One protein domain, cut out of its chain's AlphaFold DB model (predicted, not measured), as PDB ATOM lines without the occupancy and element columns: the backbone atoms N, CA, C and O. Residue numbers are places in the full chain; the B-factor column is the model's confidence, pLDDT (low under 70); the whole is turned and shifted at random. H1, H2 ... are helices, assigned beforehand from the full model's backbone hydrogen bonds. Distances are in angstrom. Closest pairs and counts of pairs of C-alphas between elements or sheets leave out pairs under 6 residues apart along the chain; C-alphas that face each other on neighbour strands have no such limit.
ATOM      1  N   ILE A   2     184.307 150.857 125.754       61.66
ATOM      2  CA  ILE A   2     183.122 150.344 125.018       61.66
ATOM      3  C   ILE A   2     183.321 148.933 124.418       61.66
ATOM      4  O   ILE A   2     182.379 148.146 124.374       61.66
ATOM      5  N   ASN A   3     184.541 148.563 124.005       62.72
ATOM      6  CA  ASN A   3     184.806 147.214 123.481       62.72
ATOM      7  C   ASN A   3     184.595 146.090 124.516       62.72
ATOM      8  O   ASN A   3     184.281 144.977 124.107       62.72
ATOM      9  N   PHE A   4     184.675 146.367 125.825       60.44
ATOM     10  CA  PHE A   4     184.394 145.362 126.863       60.44
ATOM     11  C   PHE A   4     182.913 144.963 126.905       60.44
ATOM     12  O   PHE A   4     182.597 143.808 127.158       60.44
ATOM     13  N   PHE A   5     182.003 145.884 126.570       62.62
ATOM     14  CA  PHE A   5     180.560 145.617 126.528       62.62
ATOM     15  C   PHE A   5     180.115 144.909 125.240       62.62
ATOM     16  O   PHE A   5     179.016 144.352 125.178       62.62
ATOM     17  N   LYS A   6     180.965 144.908 124.203       61.81
ATOM     18  CA  LYS A   6     180.736 144.135 122.973       61.81
ATOM     19  C   LYS A   6     180.985 142.643 123.179       61.81
ATOM     20  O   LYS A   6     180.385 141.848 122.468       61.81
ATOM     21  N   ALA A   7     181.845 142.282 124.129       67.06
ATOM     22  CA  ALA A   7     182.037 140.907 124.559       67.06
ATOM     23  C   ALA A   7     181.036 140.571 125.672       67.06
ATOM     24  O   ALA A   7     180.776 141.388 126.559       67.06
ATOM     25  N   LEU A   8     180.478 139.362 125.642       68.31
ATOM     26  CA  LEU A   8     179.511 138.896 126.634       68.31
ATOM     27  C   LEU A   8     180.219 138.448 127.921       68.31
ATOM     28  O   LEU A   8     180.174 137.287 128.312       68.31
ATOM     29  N   ASN A   9     180.945 139.371 128.546       78.19
ATOM     30  CA  ASN A   9     181.710 139.093 129.750       78.19
ATOM     31  C   ASN A   9     180.855 139.424 130.990       78.19
ATOM     32  O   ASN A   9     180.385 140.561 131.091       78.19
ATOM     33  N   PRO A  10     180.655 138.496 131.945       77.00
ATOM     34  CA  PRO A  10     179.908 138.773 133.177       77.00
ATOM     35  C   PRO A  10     180.514 139.921 133.995       77.00
ATOM     36  O   PRO A  10     179.785 140.633 134.683       77.00
ATOM     37  N   LEU A  11     181.820 140.185 133.859       83.56
ATOM     38  CA  LEU A  11     182.477 141.333 134.490       83.56
ATOM     39  C   LEU A  11     181.892 142.683 134.027       83.56
ATOM     40  O   LEU A  11     181.912 143.659 134.776       83.56
ATOM     41  N   SER A  12     181.319 142.746 132.822       84.25
ATOM     42  CA  SER A  12     180.660 143.951 132.304       84.25
ATOM     43  C   SER A  12     179.453 144.365 133.151       84.25
ATOM     44  O   SER A  12     179.148 145.552 133.224       84.25
ATOM     45  N   ILE A  13     178.806 143.428 133.853       86.56
ATOM     46  CA  ILE A  13     177.681 143.714 134.760       86.56
ATOM     47  C   ILE A  13     178.142 144.566 135.951       86.56
ATOM     48  O   ILE A  13     177.445 145.503 136.341       86.56
ATOM     49  N   LEU A  14     179.338 144.304 136.491       88.00
ATOM     50  CA  LEU A  14     179.902 145.118 137.574       88.00
ATOM     51  C   LEU A  14     180.174 146.548 137.102       88.00
ATOM     52  O   LEU A  14     179.834 147.504 137.795       88.00
ATOM     53  N   TRP A  15     180.704 146.709 135.888       87.69
ATOM     54  CA  TRP A  15     180.907 148.035 135.301       87.69
ATOM     55  C   TRP A  15     179.595 148.797 135.073       87.69
ATOM     56  O   TRP A  15     179.572 150.014 135.253       87.69
ATOM     57  N   LEU A  16     178.497 148.109 134.733       89.81
ATOM     58  CA  LEU A  16     177.168 148.727 134.647       89.81
ATOM     59  C   LEU A  16     176.692 149.249 136.008       89.81
ATOM     60  O   LEU A  16     176.152 150.350 136.080       89.81
ATOM     61  N   ALA A  17     176.911 148.486 137.085       90.06
ATOM     62  CA  ALA A  17     176.546 148.910 138.436       90.06
ATOM     63  C   ALA A  17     177.355 150.141 138.882       90.06
ATOM     64  O   ALA A  17     176.785 151.093 139.416       90.06
ATOM     65  N   VAL A  18     178.662 150.160 138.594       91.25
ATOM     66  CA  VAL A  18     179.529 151.322 138.857       91.25
ATOM     67  C   VAL A  18     179.043 152.552 138.085       91.25
ATOM     68  O   VAL A  18     178.898 153.622 138.674       91.25
ATOM     69  N   LEU A  19     178.734 152.404 136.791       91.25
ATOM     70  CA  LEU A  19     178.206 153.491 135.960       91.25
ATOM     71  C   LEU A  19     176.881 154.038 136.514       91.25
ATOM     72  O   LEU A  19     176.711 155.250 136.628       91.25
ATOM     73  N   LEU A  20     175.952 153.152 136.874       92.38
ATOM     74  CA  LEU A  20     174.655 153.520 137.442       92.38
ATOM     75  C   LEU A  20     174.815 154.350 138.718       92.38
ATOM     76  O   LEU A  20     174.148 155.374 138.878       92.38
ATOM     77  N   PHE A  21     175.691 153.908 139.623       90.25
ATOM     78  CA  PHE A  21     175.940 154.617 140.871       90.25
ATOM     79  C   PHE A  21     176.582 155.984 140.613       90.25
ATOM     80  O   PHE A  21     176.132 156.982 141.169       90.25
ATOM     81  N   ALA A  22     177.561 156.051 139.705       90.25
ATOM     82  CA  ALA A  22     178.216 157.300 139.324       90.25
ATOM     83  C   ALA A  22     177.226 158.334 138.756       90.25
ATOM     84  O   ALA A  22     177.256 159.495 139.161       90.25
ATOM     85  N   LEU A  23     176.307 157.916 137.876       87.75
ATOM     86  CA  LEU A  23     175.288 158.808 137.302       87.75
ATOM     87  C   LEU A  23     174.300 159.329 138.352       87.75
ATOM     88  O   LEU A  23     173.845 160.468 138.271       87.75
ATOM     89  N   ARG A  24     173.968 158.511 139.355       87.75
ATOM     90  CA  ARG A  24     173.009 158.878 140.408       87.75
ATOM     91  C   ARG A  24     173.634 159.662 141.554       87.75
ATOM     92  O   ARG A  24     172.918 160.413 142.212       87.75
ATOM     93  N   ALA A  25     174.943 159.536 141.769       85.44
ATOM     94  CA  ALA A  25     175.657 160.263 142.814       85.44
ATOM     95  C   ALA A  25     175.454 161.781 142.687       85.44
ATOM     96  O   ALA A  25     175.146 162.439 143.676       85.44
ATOM     97  N   GLY A  26     175.508 162.331 141.465       81.12
ATOM     98  CA  GLY A  26     175.277 163.761 141.222       81.12
ATOM     99  C   GLY A  26     173.903 164.253 141.698       81.12
ATOM    100  O   GLY A  26     173.802 165.332 142.283       81.12
ATOM    101  N   TYR A  27     172.864 163.431 141.519       79.44
ATOM    102  CA  TYR A  27     171.515 163.728 142.002       79.44
ATOM    103  C   TYR A  27     171.405 163.596 143.526       79.44
ATOM    104  O   TYR A  27     170.741 164.414 144.152       79.44
ATOM    105  N   MET A  28     172.094 162.629 144.145       75.25
ATOM    106  CA  MET A  28     172.099 162.466 145.608       75.25
ATOM    107  C   MET A  28     172.656 163.695 146.341       75.25
ATOM    108  O   MET A  28     172.155 164.028 147.411       75.25
ATOM    109  N   PHE A  29     173.644 164.390 145.767       73.88
ATOM    110  CA  PHE A  29     174.219 165.602 146.367       73.88
ATOM    111  C   PHE A  29     173.331 166.851 146.229       73.88
ATOM    112  O   PHE A  29     173.472 167.775 147.023       73.88
ATOM    113  N   HIS A  30     172.412 166.880 145.258       72.12
ATOM    114  CA  HIS A  30     171.521 168.021 144.991       72.12
ATOM    115  C   HIS A  30     170.040 167.718 145.277       72.12
ATOM    116  O   HIS A  30     169.167 168.511 144.924       72.12
ATOM    117  N   ALA A  31     169.732 166.569 145.887       63.34
ATOM    118  CA  ALA A  31     168.356 166.125 146.067       63.34
ATOM    119  C   ALA A  31     167.596 167.052 147.040       63.34
ATOM    120  O   ALA A  31     168.030 167.226 148.183       63.34
ATOM    121  N   PRO A  32     166.442 167.622 146.641       59.19
ATOM    122  CA  PRO A  32     165.612 168.409 147.542       59.19
ATOM    123  C   PRO A  32     165.073 167.525 148.676       59.19
ATOM    124  O   PRO A  32     164.649 166.391 148.457       59.19
ATOM    125  N   GLY A  33     165.074 168.055 149.905       58.72
ATOM    126  CA  GLY A  33     164.830 167.302 151.145       58.72
ATOM    127  C   GLY A  33     163.439 166.671 151.314       58.72
ATOM    128  O   GLY A  33     163.199 166.015 152.323       58.72
ATOM    129  N   LYS A  34     162.523 166.844 150.354       55.91
ATOM    130  CA  LYS A  34     161.217 166.174 150.315       55.91
ATOM    131  C   LYS A  34     160.913 165.766 148.877       55.91
ATOM    132  O   LYS A  34     160.622 166.611 148.038       55.91
ATOM    133  N   ILE A  35     161.012 164.471 148.600       56.94
ATOM    134  CA  ILE A  35     160.518 163.889 147.353       56.94
ATOM    135  C   ILE A  35     159.115 163.394 147.675       56.94
ATOM    136  O   ILE A  35     158.958 162.351 148.312       56.94
ATOM    137  N   ASP A  36     158.102 164.165 147.286       55.53
ATOM    138  CA  ASP A  36     156.729 163.681 147.344       55.53
ATOM    139  C   ASP A  36     156.623 162.443 146.460       55.53
ATOM    140  O   ASP A  36     157.038 162.442 145.296       55.53
ATOM    141  N   PHE A  37     156.079 161.364 147.019       53.31
ATOM    142  CA  PHE A  37     155.723 160.201 146.228       53.31
ATOM    143  C   PHE A  37     154.740 160.645 145.153       53.31
ATOM    144  O   PHE A  37     153.556 160.842 145.418       53.31
ATOM    145  N   ALA A  38     155.221 160.740 143.914       52.41
ATOM    146  CA  ALA A  38     154.419 161.045 142.734       52.41
ATOM    147  C   ALA A  38     153.438 159.908 142.367       52.41
ATOM    148  O   ALA A  38     153.004 159.804 141.228       52.41
ATOM    149  N   PHE A  39     153.051 159.063 143.331       51.25
ATOM    150  CA  PHE A  39     151.838 158.240 143.284       51.25
ATOM    151  C   PHE A  39     150.566 159.086 143.493       51.25
ATOM    152  O   PHE A  39     149.493 158.565 143.778       51.25
ATOM    153  N   THR A  40     150.647 160.404 143.333       51.06
ATOM    154  CA  THR A  40     149.533 161.360 143.283       51.06
ATOM    155  C   THR A  40     148.875 161.409 141.898       51.06
ATOM    156  O   THR A  40     148.495 162.468 141.405       51.06
ATOM    157  N   GLY A  41     148.708 160.253 141.247       54.06
ATOM    158  CA  GLY A  41     147.828 160.146 140.083       54.06
ATOM    159  C   GLY A  41     146.370 160.455 140.455       54.06
ATOM    160  O   GLY A  41     145.961 160.267 141.604       54.06
ATOM    161  N   LEU A  42     145.581 160.892 139.463       52.12
ATOM    162  CA  LEU A  42     144.156 161.266 139.570       52.12
ATOM    163  C   LEU A  42     143.307 160.284 140.404       52.12
ATOM    164  O   LEU A  42     142.440 160.719 141.156       52.12
ATOM    165  N   PHE A  43     143.584 158.978 140.327       50.84
ATOM    166  CA  PHE A  43     142.820 157.940 141.030       50.84
ATOM    167  C   PHE A  43     143.197 157.752 142.507       50.84
ATOM    168  O   PHE A  43     142.335 157.410 143.315       50.84
ATOM    169  N   ASN A  44     144.443 158.033 142.902       48.78
ATOM    170  CA  ASN A  44     144.868 157.858 144.295       48.78
ATOM    171  C   ASN A  44     144.294 158.956 145.208       48.78
ATOM    172  O   ASN A  44     143.983 158.708 146.369       48.78
ATOM    173  N   ARG A  45     144.060 160.159 144.659       53.34
ATOM    174  CA  ARG A  45     143.459 161.284 145.395       53.34
ATOM    175  C   ARG A  45     141.999 161.034 145.801       53.34
ATOM    176  O   ARG A  45     141.531 161.673 146.735       53.34
ATOM    177  N   SER A  46     141.290 160.131 145.115       53.06
ATOM    178  CA  SER A  46     139.869 159.853 145.372       53.06
ATOM    179  C   SER A  46     139.613 158.599 146.213       53.06
ATOM    180  O   SER A  46     138.519 158.469 146.754       53.06
ATOM    181  N   LEU A  47     140.575 157.673 146.305       53.59
ATOM    182  CA  LEU A  47     140.382 156.377 146.973       53.59
ATOM    183  C   LEU A  47     141.119 156.260 148.310       53.59
ATOM    184  O   LEU A  47     140.698 155.484 149.163       53.59
ATOM    185  N   ILE A  48     142.194 157.025 148.517       55.50
ATOM    186  CA  ILE A  48     142.968 156.994 149.758       55.50
ATOM    187  C   ILE A  48     143.138 158.441 150.237       55.50
ATOM    188  O   ILE A  48     143.879 159.203 149.616       55.50
ATOM    189  N   PRO A  49     142.483 158.864 151.334       49.00
ATOM    190  CA  PRO A  49     142.882 160.083 152.017       49.00
ATOM    191  C   PRO A  49     144.303 159.846 152.536       49.00
ATOM    192  O   PRO A  49     144.513 159.097 153.485       49.00
ATOM    193  N   VAL A  50     145.302 160.405 151.847       53.38
ATOM    194  CA  VAL A  50     146.731 160.189 152.124       53.38
ATOM    195  C   VAL A  50     147.145 160.972 153.378       53.38
ATOM    196  O   VAL A  50     147.936 161.912 153.331       53.38
ATOM    197  N   THR A  51     146.589 160.599 154.526       44.72
ATOM    198  CA  THR A  51     147.027 161.021 155.860       44.72
ATOM    199  C   THR A  51     148.047 160.007 156.365       44.72
ATOM    200  O   THR A  51     147.719 159.089 157.109       44.72
ATOM    201  N   GLY A  52     149.289 160.120 155.895       47.94
ATOM    202  CA  GLY A  52     150.349 159.202 156.316       47.94
ATOM    203  C   GLY A  52     151.574 159.227 155.418       47.94
ATOM    204  O   GLY A  52     152.042 158.174 154.995       47.94
ATOM    205  N   GLN A  53     152.083 160.418 155.102       48.62
ATOM    206  CA  GLN A  53     153.340 160.586 154.374       48.62
ATOM    207  C   GLN A  53     154.508 160.121 155.260       48.62
ATOM    208  O   GLN A  53     155.180 160.925 155.902       48.62
ATOM    209  N   HIS A  54     154.761 158.815 155.313       50.25
ATOM    210  CA  HIS A  54     156.069 158.318 155.726       50.25
ATOM    211  C   HIS A  54     157.026 158.665 154.589       50.25
ATOM    212  O   HIS A  54     157.177 157.909 153.627       50.25
ATOM    213  N   ALA A  55     157.594 159.869 154.652       57.78
ATOM    214  CA  ALA A  55     158.623 160.318 153.733       57.78
ATOM    215  C   ALA A  55     159.801 159.343 153.843       57.78
ATOM    216  O   ALA A  55     160.579 159.375 154.795       57.78
ATOM    217  N   ILE A  56     159.895 158.421 152.887       63.28
ATOM    218  CA  ILE A  56     161.073 157.578 152.728       63.28
ATOM    219  C   ILE A  56     162.266 158.512 152.530       63.28
ATOM    220  O   ILE A  56     162.183 159.471 151.761       63.28
ATOM    221  N   SER A  57     163.375 158.223 153.218       78.00
ATOM    222  CA  SER A  57     164.611 158.995 153.068       78.00
ATOM    223  C   SER A  57     164.959 159.165 151.579       78.00
ATOM    224  O   SER A  57     164.980 158.161 150.854       78.00
ATOM    225  N   PRO A  58     165.255 160.392 151.101       78.75
ATOM    226  CA  PRO A  58     165.559 160.653 149.693       78.75
ATOM    227  C   PRO A  58     166.644 159.731 149.127       78.75
ATOM    228  O   PRO A  58     166.531 159.241 148.006       78.75
ATOM    229  N   VAL A  59     167.656 159.412 149.938       82.62
ATOM    230  CA  VAL A  59     168.747 158.504 149.560       82.62
ATOM    231  C   VAL A  59     168.231 157.087 149.310       82.62
ATOM    232  O   VAL A  59     168.566 156.475 148.296       82.62
ATOM    233  N   PHE A  60     167.377 156.569 150.197       83.94
ATOM    234  CA  PHE A  60     166.804 155.231 150.043       83.94
ATOM    235  C   PHE A  60     165.910 155.144 148.802       83.94
ATOM    236  O   PHE A  60     165.971 154.160 148.067       83.94
ATOM    237  N   ASN A  61     165.130 156.193 148.523       84.88
ATOM    238  CA  ASN A  61     164.297 156.269 147.325       84.88
ATOM    239  C   ASN A  61     165.143 156.195 146.034       84.88
ATOM    240  O   ASN A  61     164.842 155.393 145.149       84.88
ATOM    241  N   VAL A  62     166.238 156.961 145.958       88.19
ATOM    242  CA  VAL A  62     167.144 156.964 144.793       88.19
ATOM    243  C   VAL A  62     167.860 155.622 144.620       88.19
ATOM    244  O   VAL A  62     168.020 155.156 143.487       88.19
ATOM    245  N   LEU A  63     168.278 154.981 145.719       89.19
ATOM    246  CA  LEU A  63     168.898 153.652 145.688       89.19
ATOM    247  C   LEU A  63     167.921 152.585 145.192       89.19
ATOM    248  O   LEU A  63     168.269 151.795 144.314       89.19
ATOM    249  N   LEU A  64     166.688 152.595 145.701       89.62
ATOM    250  CA  LEU A  64     165.647 151.663 145.278       89.62
ATOM    251  C   LEU A  64     165.287 151.859 143.798       89.62
ATOM    252  O   LEU A  64     165.211 150.889 143.045       89.62
ATOM    253  N   ALA A  65     165.152 153.109 143.348       90.69
ATOM    254  CA  ALA A  65     164.968 153.422 141.934       90.69
ATOM    255  C   ALA A  65     166.161 152.959 141.078       90.69
ATOM    256  O   ALA A  65     165.981 152.496 139.952       90.69
ATOM    257  N   GLY A  66     167.379 153.034 141.621       92.50
ATOM    258  CA  GLY A  66     168.590 152.519 140.984       92.50
ATOM    259  C   GLY A  66     168.527 151.015 140.784       92.50
ATOM    260  O   GLY A  66     168.769 150.541 139.677       92.50
ATOM    261  N   LEU A  67     168.121 150.275 141.814       94.12
ATOM    262  CA  LEU A  67     167.920 148.832 141.719       94.12
ATOM    263  C   LEU A  67     166.890 148.477 140.635       94.12
ATOM    264  O   LEU A  67     167.138 147.587 139.824       94.12
ATOM    265  N   PHE A  68     165.776 149.210 140.570       94.31
ATOM    266  CA  PHE A  68     164.747 149.018 139.543       94.31
ATOM    267  C   PHE A  68     165.318 149.224 138.136       94.31
ATOM    268  O   PHE A  68     165.175 148.349 137.282       94.31
ATOM    269  N   VAL A  69     166.030 150.331 137.907       95.88
ATOM    270  CA  VAL A  69     166.692 150.609 136.624       95.88
ATOM    271  C   VAL A  69     167.730 149.546 136.276       95.88
ATOM    272  O   VAL A  69     167.820 149.145 135.118       95.88
ATOM    273  N   PHE A  70     168.502 149.066 137.252       95.88
ATOM    274  CA  PHE A  70     169.505 148.030 137.022       95.88
ATOM    275  C   PHE A  70     168.865 146.730 136.529       95.88
ATOM    276  O   PHE A  70     169.290 146.172 135.517       95.88
ATOM    277  N   ILE A  71     167.798 146.285 137.196       96.38
ATOM    278  CA  ILE A  71     167.043 145.095 136.791       96.38
ATOM    279  C   ILE A  71     166.447 145.307 135.392       96.38
ATOM    280  O   ILE A  71     166.596 144.444 134.528       96.38
ATOM    281  N   GLN A  72     165.835 146.465 135.129       96.62
ATOM    282  CA  GLN A  72     165.268 146.800 133.817       96.62
ATOM    283  C   GLN A  72     166.319 146.791 132.701       96.62
ATOM    284  O   GLN A  72     166.058 146.260 131.622       96.62
ATOM    285  N   ALA A  73     167.525 147.302 132.965       96.31
ATOM    286  CA  ALA A  73     168.630 147.284 132.012       96.31
ATOM    287  C   ALA A  73     169.018 145.851 131.624       96.31
ATOM    288  O   ALA A  73     169.224 145.559 130.444       96.31
ATOM    289  N   LEU A  74     169.087 144.944 132.605       94.81
ATOM    290  CA  LEU A  74     169.402 143.536 132.369       94.81
ATOM    291  C   LEU A  74     168.277 142.811 131.624       94.81
ATOM    292  O   LEU A  74     168.565 142.054 130.697       94.81
ATOM    293  N   LEU A  75     167.014 143.070 131.978       95.81
ATOM    294  CA  LEU A  75     165.852 142.503 131.288       95.81
ATOM    295  C   LEU A  75     165.792 142.953 129.825       95.81
ATOM    296  O   LEU A  75     165.640 142.120 128.932       95.81
ATOM    297  N   LEU A  76     165.980 144.249 129.563       95.94
ATOM    298  CA  LEU A  76     166.010 144.785 128.204       95.94
ATOM    299  C   LEU A  76     167.170 144.188 127.397       95.94
ATOM    300  O   LEU A  76     167.005 143.822 126.236       95.94
ATOM    301  N   ASN A  77     168.341 144.048 128.015       94.69
ATOM    302  CA  ASN A  77     169.500 143.439 127.374       94.69
ATOM    303  C   ASN A  77     169.281 141.963 127.042       94.69
ATOM    304  O   ASN A  77     169.646 141.510 125.958       94.69
ATOM    305  N   ASN A  78     168.668 141.216 127.961       93.56
ATOM    306  CA  ASN A  78     168.286 139.833 127.722       93.56
ATOM    307  C   ASN A  78     167.304 139.734 126.550       93.56
ATOM    308  O   ASN A  78     167.554 138.956 125.637       93.56
ATOM    309  N   LEU A  79     166.273 140.581 126.520       94.69
ATOM    310  CA  LEU A  79     165.297 140.646 125.434       94.69
ATOM    311  C   LEU A  79     165.971 140.921 124.080       94.69
ATOM    312  O   LEU A  79     165.756 140.177 123.123       94.69
ATOM    313  N   VAL A  80     166.828 141.943 123.999       93.75
ATOM    314  CA  VAL A  80     167.553 142.292 122.764       93.75
ATOM    315  C   VAL A  80     168.415 141.128 122.271       93.75
ATOM    316  O   VAL A  80     168.426 140.833 121.074       93.75
ATOM    317  N   ASN A  81     169.109 140.446 123.184       92.38
ATOM    318  CA  ASN A  81     169.946 139.297 122.848       92.38
ATOM    319  C   ASN A  81     169.110 138.062 122.471       92.38
ATOM    320  O   ASN A  81     169.461 137.365 121.523       92.38
ATOM    321  N   HIS A  82     167.990 137.814 123.154       92.06
ATOM    322  CA  HIS A  82     167.091 136.686 122.899       92.06
ATOM    323  C   HIS A  82     166.460 136.755 121.504       92.06
ATOM    324  O   HIS A  82     166.418 135.760 120.780       92.06
ATOM    325  N   PHE A  83     166.016 137.944 121.088       90.56
ATOM    326  CA  PHE A  83     165.482 138.165 119.742       90.56
ATOM    327  C   PHE A  83     166.564 138.492 118.699       90.56
ATOM    328  O   PHE A  83     166.230 138.703 117.537       90.56
ATOM    329  N   ASN A  84     167.843 138.488 119.094       90.12
ATOM    330  CA  ASN A  84     169.005 138.807 118.262       90.12
ATOM    331  C   ASN A  84     168.874 140.136 117.485       90.12
ATOM    332  O   ASN A  84     169.254 140.226 116.318       90.12
ATOM    333  N   LEU A  85     168.347 141.187 118.125       88.94
ATOM    334  CA  LEU A  85     168.029 142.452 117.438       88.94
ATOM    335  C   LEU A  85     169.274 143.220 116.960       88.94
ATOM    336  O   LEU A  85     169.174 144.069 116.082       88.94
ATOM    337  N   LEU A  86     170.450 142.933 117.531       87.31
ATOM    338  CA  LEU A  86     171.728 143.564 117.168       87.31
ATOM    339  C   LEU A  86     172.663 142.631 116.377       87.31
ATOM    340  O   LEU A  86     173.840 142.949 116.197       87.31
ATOM    341  N   GLY A  87     172.178 141.460 115.946       85.50
ATOM    342  CA  GLY A  87     172.928 140.468 115.162       85.50
ATOM    343  C   GLY A  87     174.023 139.708 115.924       85.50
ATOM    344  O   GLY A  87     174.477 138.662 115.464       85.50
ATOM    345  N   LYS A  88     174.441 140.207 117.091       85.50
ATOM    346  CA  LYS A  88     175.356 139.540 118.018       85.50
ATOM    347  C   LYS A  88     174.991 139.870 119.462       85.50
ATOM    348  O   LYS A  88     174.556 140.993 119.735       85.50
ATOM    349  N   PRO A  89     175.217 138.942 120.399       85.94
ATOM    350  CA  PRO A  89     174.840 139.170 121.775       85.94
ATOM    351  C   PRO A  89     175.852 140.110 122.454       85.94
ATOM    352  O   PRO A  89     177.069 139.963 122.313       85.94
ATOM    353  N   THR A  90     175.354 141.128 123.153       89.69
ATOM    354  CA  THR A  90     176.165 142.221 123.718       89.69
ATOM    355  C   THR A  90     175.506 142.809 124.973       89.69
ATOM    356  O   THR A  90     174.329 142.569 125.222       89.69
ATOM    357  N   PHE A  91     176.261 143.567 125.777       89.44
ATOM    358  CA  PHE A  91     175.758 144.366 126.905       89.44
ATOM    359  C   PHE A  91     175.515 145.846 126.556       89.44
ATOM    360  O   PHE A  91     175.215 146.657 127.434       89.44
ATOM    361  N   LEU A  92     175.649 146.221 125.279       89.62
ATOM    362  CA  LEU A  92     175.401 147.588 124.811       89.62
ATOM    363  C   LEU A  92     173.979 148.103 125.125       89.62
ATOM    364  O   LEU A  92     173.879 149.245 125.572       89.62
ATOM    365  N   PRO A  93     172.892 147.318 124.969       92.06
ATOM    366  CA  PRO A  93     171.549 147.760 125.348       92.06
ATOM    367  C   PRO A  93     171.435 148.178 126.815       92.06
ATOM    368  O   PRO A  93     170.880 149.237 127.104       92.06
ATOM    369  N   ALA A  94     172.002 147.392 127.739       93.62
ATOM    370  CA  ALA A  94     171.992 147.729 129.163       93.62
ATOM    371  C   ALA A  94     172.766 149.024 129.452       93.62
ATOM    372  O   ALA A  94     172.296 149.867 130.214       93.62
ATOM    373  N   LEU A  95     173.932 149.198 128.820       92.25
ATOM    374  CA  LEU A  95     174.742 150.412 128.944       92.25
ATOM    375  C   LEU A  95     173.952 151.654 128.503       92.25
ATOM    376  O   LEU A  95     173.909 152.656 129.222       92.25
ATOM    377  N   MET A  96     173.313 151.573 127.333       92.62
ATOM    378  CA  MET A  96     172.503 152.662 126.791       92.62
ATOM    379  C   MET A  96     171.318 152.968 127.702       92.62
ATOM    380  O   MET A  96     171.084 154.130 128.026       92.62
ATOM    381  N   TYR A  97     170.620 151.936 128.179       94.81
ATOM    382  CA  TYR A  97     169.479 152.098 129.074       94.81
ATOM    383  C   TYR A  97     169.858 152.820 130.370       94.81
ATOM    384  O   TYR A  97     169.215 153.802 130.734       94.81
ATOM    385  N   ILE A  98     170.933 152.389 131.041       94.81
ATOM    386  CA  ILE A  98     171.409 153.028 132.277       94.81
ATOM    387  C   ILE A  98     171.785 154.490 132.016       94.81
ATOM    388  O   ILE A  98     171.365 155.371 132.766       94.81
ATOM    389  N   THR A  99     172.505 154.760 130.927       92.50
ATOM    390  CA  THR A  99     172.922 156.123 130.569       92.50
ATOM    391  C   THR A  99     171.717 157.035 130.335       92.50
ATOM    392  O   THR A  99     171.626 158.097 130.946       92.50
ATOM    393  N   VAL A 100     170.750 156.599 129.523       92.81
ATOM    394  CA  VAL A 100     169.529 157.371 129.231       92.81
ATOM    395  C   VAL A 100     168.674 157.549 130.486       92.81
ATOM    396  O   VAL A 100     168.168 158.640 130.736       92.81
ATOM    397  N   SER A 101     168.557 156.515 131.323       92.44
ATOM    398  CA  SER A 101     167.797 156.598 132.576       92.44
ATOM    399  C   SER A 101     168.374 157.617 133.562       92.44
ATOM    400  O   SER A 101     167.623 158.213 134.328       92.44
ATOM    401  N   GLY A 102     169.692 157.845 133.531       88.31
ATOM    402  CA  GLY A 102     170.356 158.857 134.352       88.31
ATOM    403  C   GLY A 102     170.050 160.291 133.911       88.31
ATOM    404  O   GLY A 102     170.143 161.209 134.720       88.31
ATOM    405  N   LEU A 103     169.651 160.483 132.651       88.38
ATOM    406  CA  LEU A 103     169.273 161.786 132.097       88.38
ATOM    407  C   LEU A 103     167.795 162.123 132.339       88.38
ATOM    408  O   LEU A 103     167.395 163.276 132.197       88.38
ATOM    409  N   PHE A 104     166.977 161.131 132.699       86.25
ATOM    410  CA  PHE A 104     165.539 161.297 132.862       86.25
ATOM    411  C   PHE A 104     165.163 161.372 134.346       86.25
ATOM    412  O   PHE A 104     165.157 160.367 135.059       86.25
ATOM    413  N   THR A 105     164.816 162.570 134.821       84.69
ATOM    414  CA  THR A 105     164.565 162.833 136.248       84.69
ATOM    415  C   THR A 105     163.517 161.915 136.896       84.69
ATOM    416  O   THR A 105     163.775 161.464 138.015       84.69
ATOM    417  N   PRO A 106     162.407 161.508 136.238       84.25
ATOM    418  CA  PRO A 106     161.455 160.570 136.834       84.25
ATOM    419  C   PRO A 106     162.030 159.178 137.123       84.25
ATOM    420  O   PRO A 106     161.422 158.437 137.887       84.25
ATOM    421  N   PHE A 107     163.160 158.787 136.526       88.31
ATOM    422  CA  PHE A 107     163.782 157.474 136.757       88.31
ATOM    423  C   PHE A 107     164.846 157.515 137.859       88.31
ATOM    424  O   PHE A 107     165.287 156.466 138.336       88.31
ATOM    425  N   LEU A 108     165.251 158.712 138.292       87.81
ATOM    426  CA  LEU A 108     166.185 158.894 139.403       87.81
ATOM    427  C   LEU A 108     165.530 158.598 140.757       87.81
ATOM    428  O   LEU A 108     166.225 158.211 141.692       87.81
ATOM    429  N   VAL A 109     164.204 158.703 140.830       86.62
ATOM    430  CA  VAL A 109     163.384 158.465 142.023       86.62
ATOM    431  C   VAL A 109     162.331 157.392 141.753       86.62
ATOM    432  O   VAL A 109     162.004 157.094 140.604       86.62
ATOM    433  N   LEU A 110     161.787 156.794 142.811       84.50
ATOM    434  CA  LEU A 110     160.714 155.816 142.693       84.50
ATOM    435  C   LEU A 110     159.435 156.531 142.250       84.50
ATOM    436  O   LEU A 110     158.843 157.300 143.009       84.50
ATOM    437  N   SER A 111     159.019 156.271 141.016       83.75
ATOM    438  CA  SER A 111     157.902 156.952 140.368       83.75
ATOM    439  C   SER A 111     156.997 155.961 139.621       83.75
ATOM    440  O   SER A 111     157.463 154.890 139.213       83.75
TER     441      SER A 111
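What this domain is: This is residues 2 to 111 of the 174 residues of an uncharacterized protein of Mucilaginibacter sp (UniProt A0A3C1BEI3). H2 and H4 make a narrow V with H5 in its gap, an up-and-down bundle, each helix running against the one before; residues 41 to 49, holding H3, stick out. The printed part has 110 residues, with six named helices, H1 to H6 in order along the chain, which hold 70 of them, and no named strand; its class is all helix, and the whole is loose, with a radius of gyration of the C-alphas of 16.9 A and spans of 51 by 30 by 19 A.

How they stand to each other: H1, residues 2 to 6, only just touches H5, residues 92 to 103, with 3 pairs of C-alphas within 8 A, closest Phe 5 and Leu 92, 5.8 A. H2, residues 11 to 30, touches H5 with residues 16 to 24 alone, closest C-alphas Leu 23 and Gly 102, 5.7 A, at a shallow tilt of 4 degrees, the same way. H3, residues 44 to 47, touches no helix. H4, residues 58 to 82, forms a hairpin with H5, closest C-alphas Ala 73 and Ala 94, 4.4 A. H6, residues 105 to 108, touches H4, closest C-alphas Val 62 and Leu 108, 5.8 A. Every O i to N i+4 pair is within hydrogen-bond range in H4, 13 of 16 in H2, 7 of 8 in H5, 0 of 1 in H1 (O i to N i+3: 2 of 2); H3 and H6 are too short.

Where its parts are: H1 begins at C-alpha 2 (183.122, 150.344, 125.018); H6 ends at C-alpha 108 (166.185, 158.894, 139.403). H2 measures 30.7 A, H4 36.0 A.

The domain as a whole: The printed part has no cut; H2 to H3 is a long link. Residues 2 to 8 and 31 to 56 have pLDDT under 70.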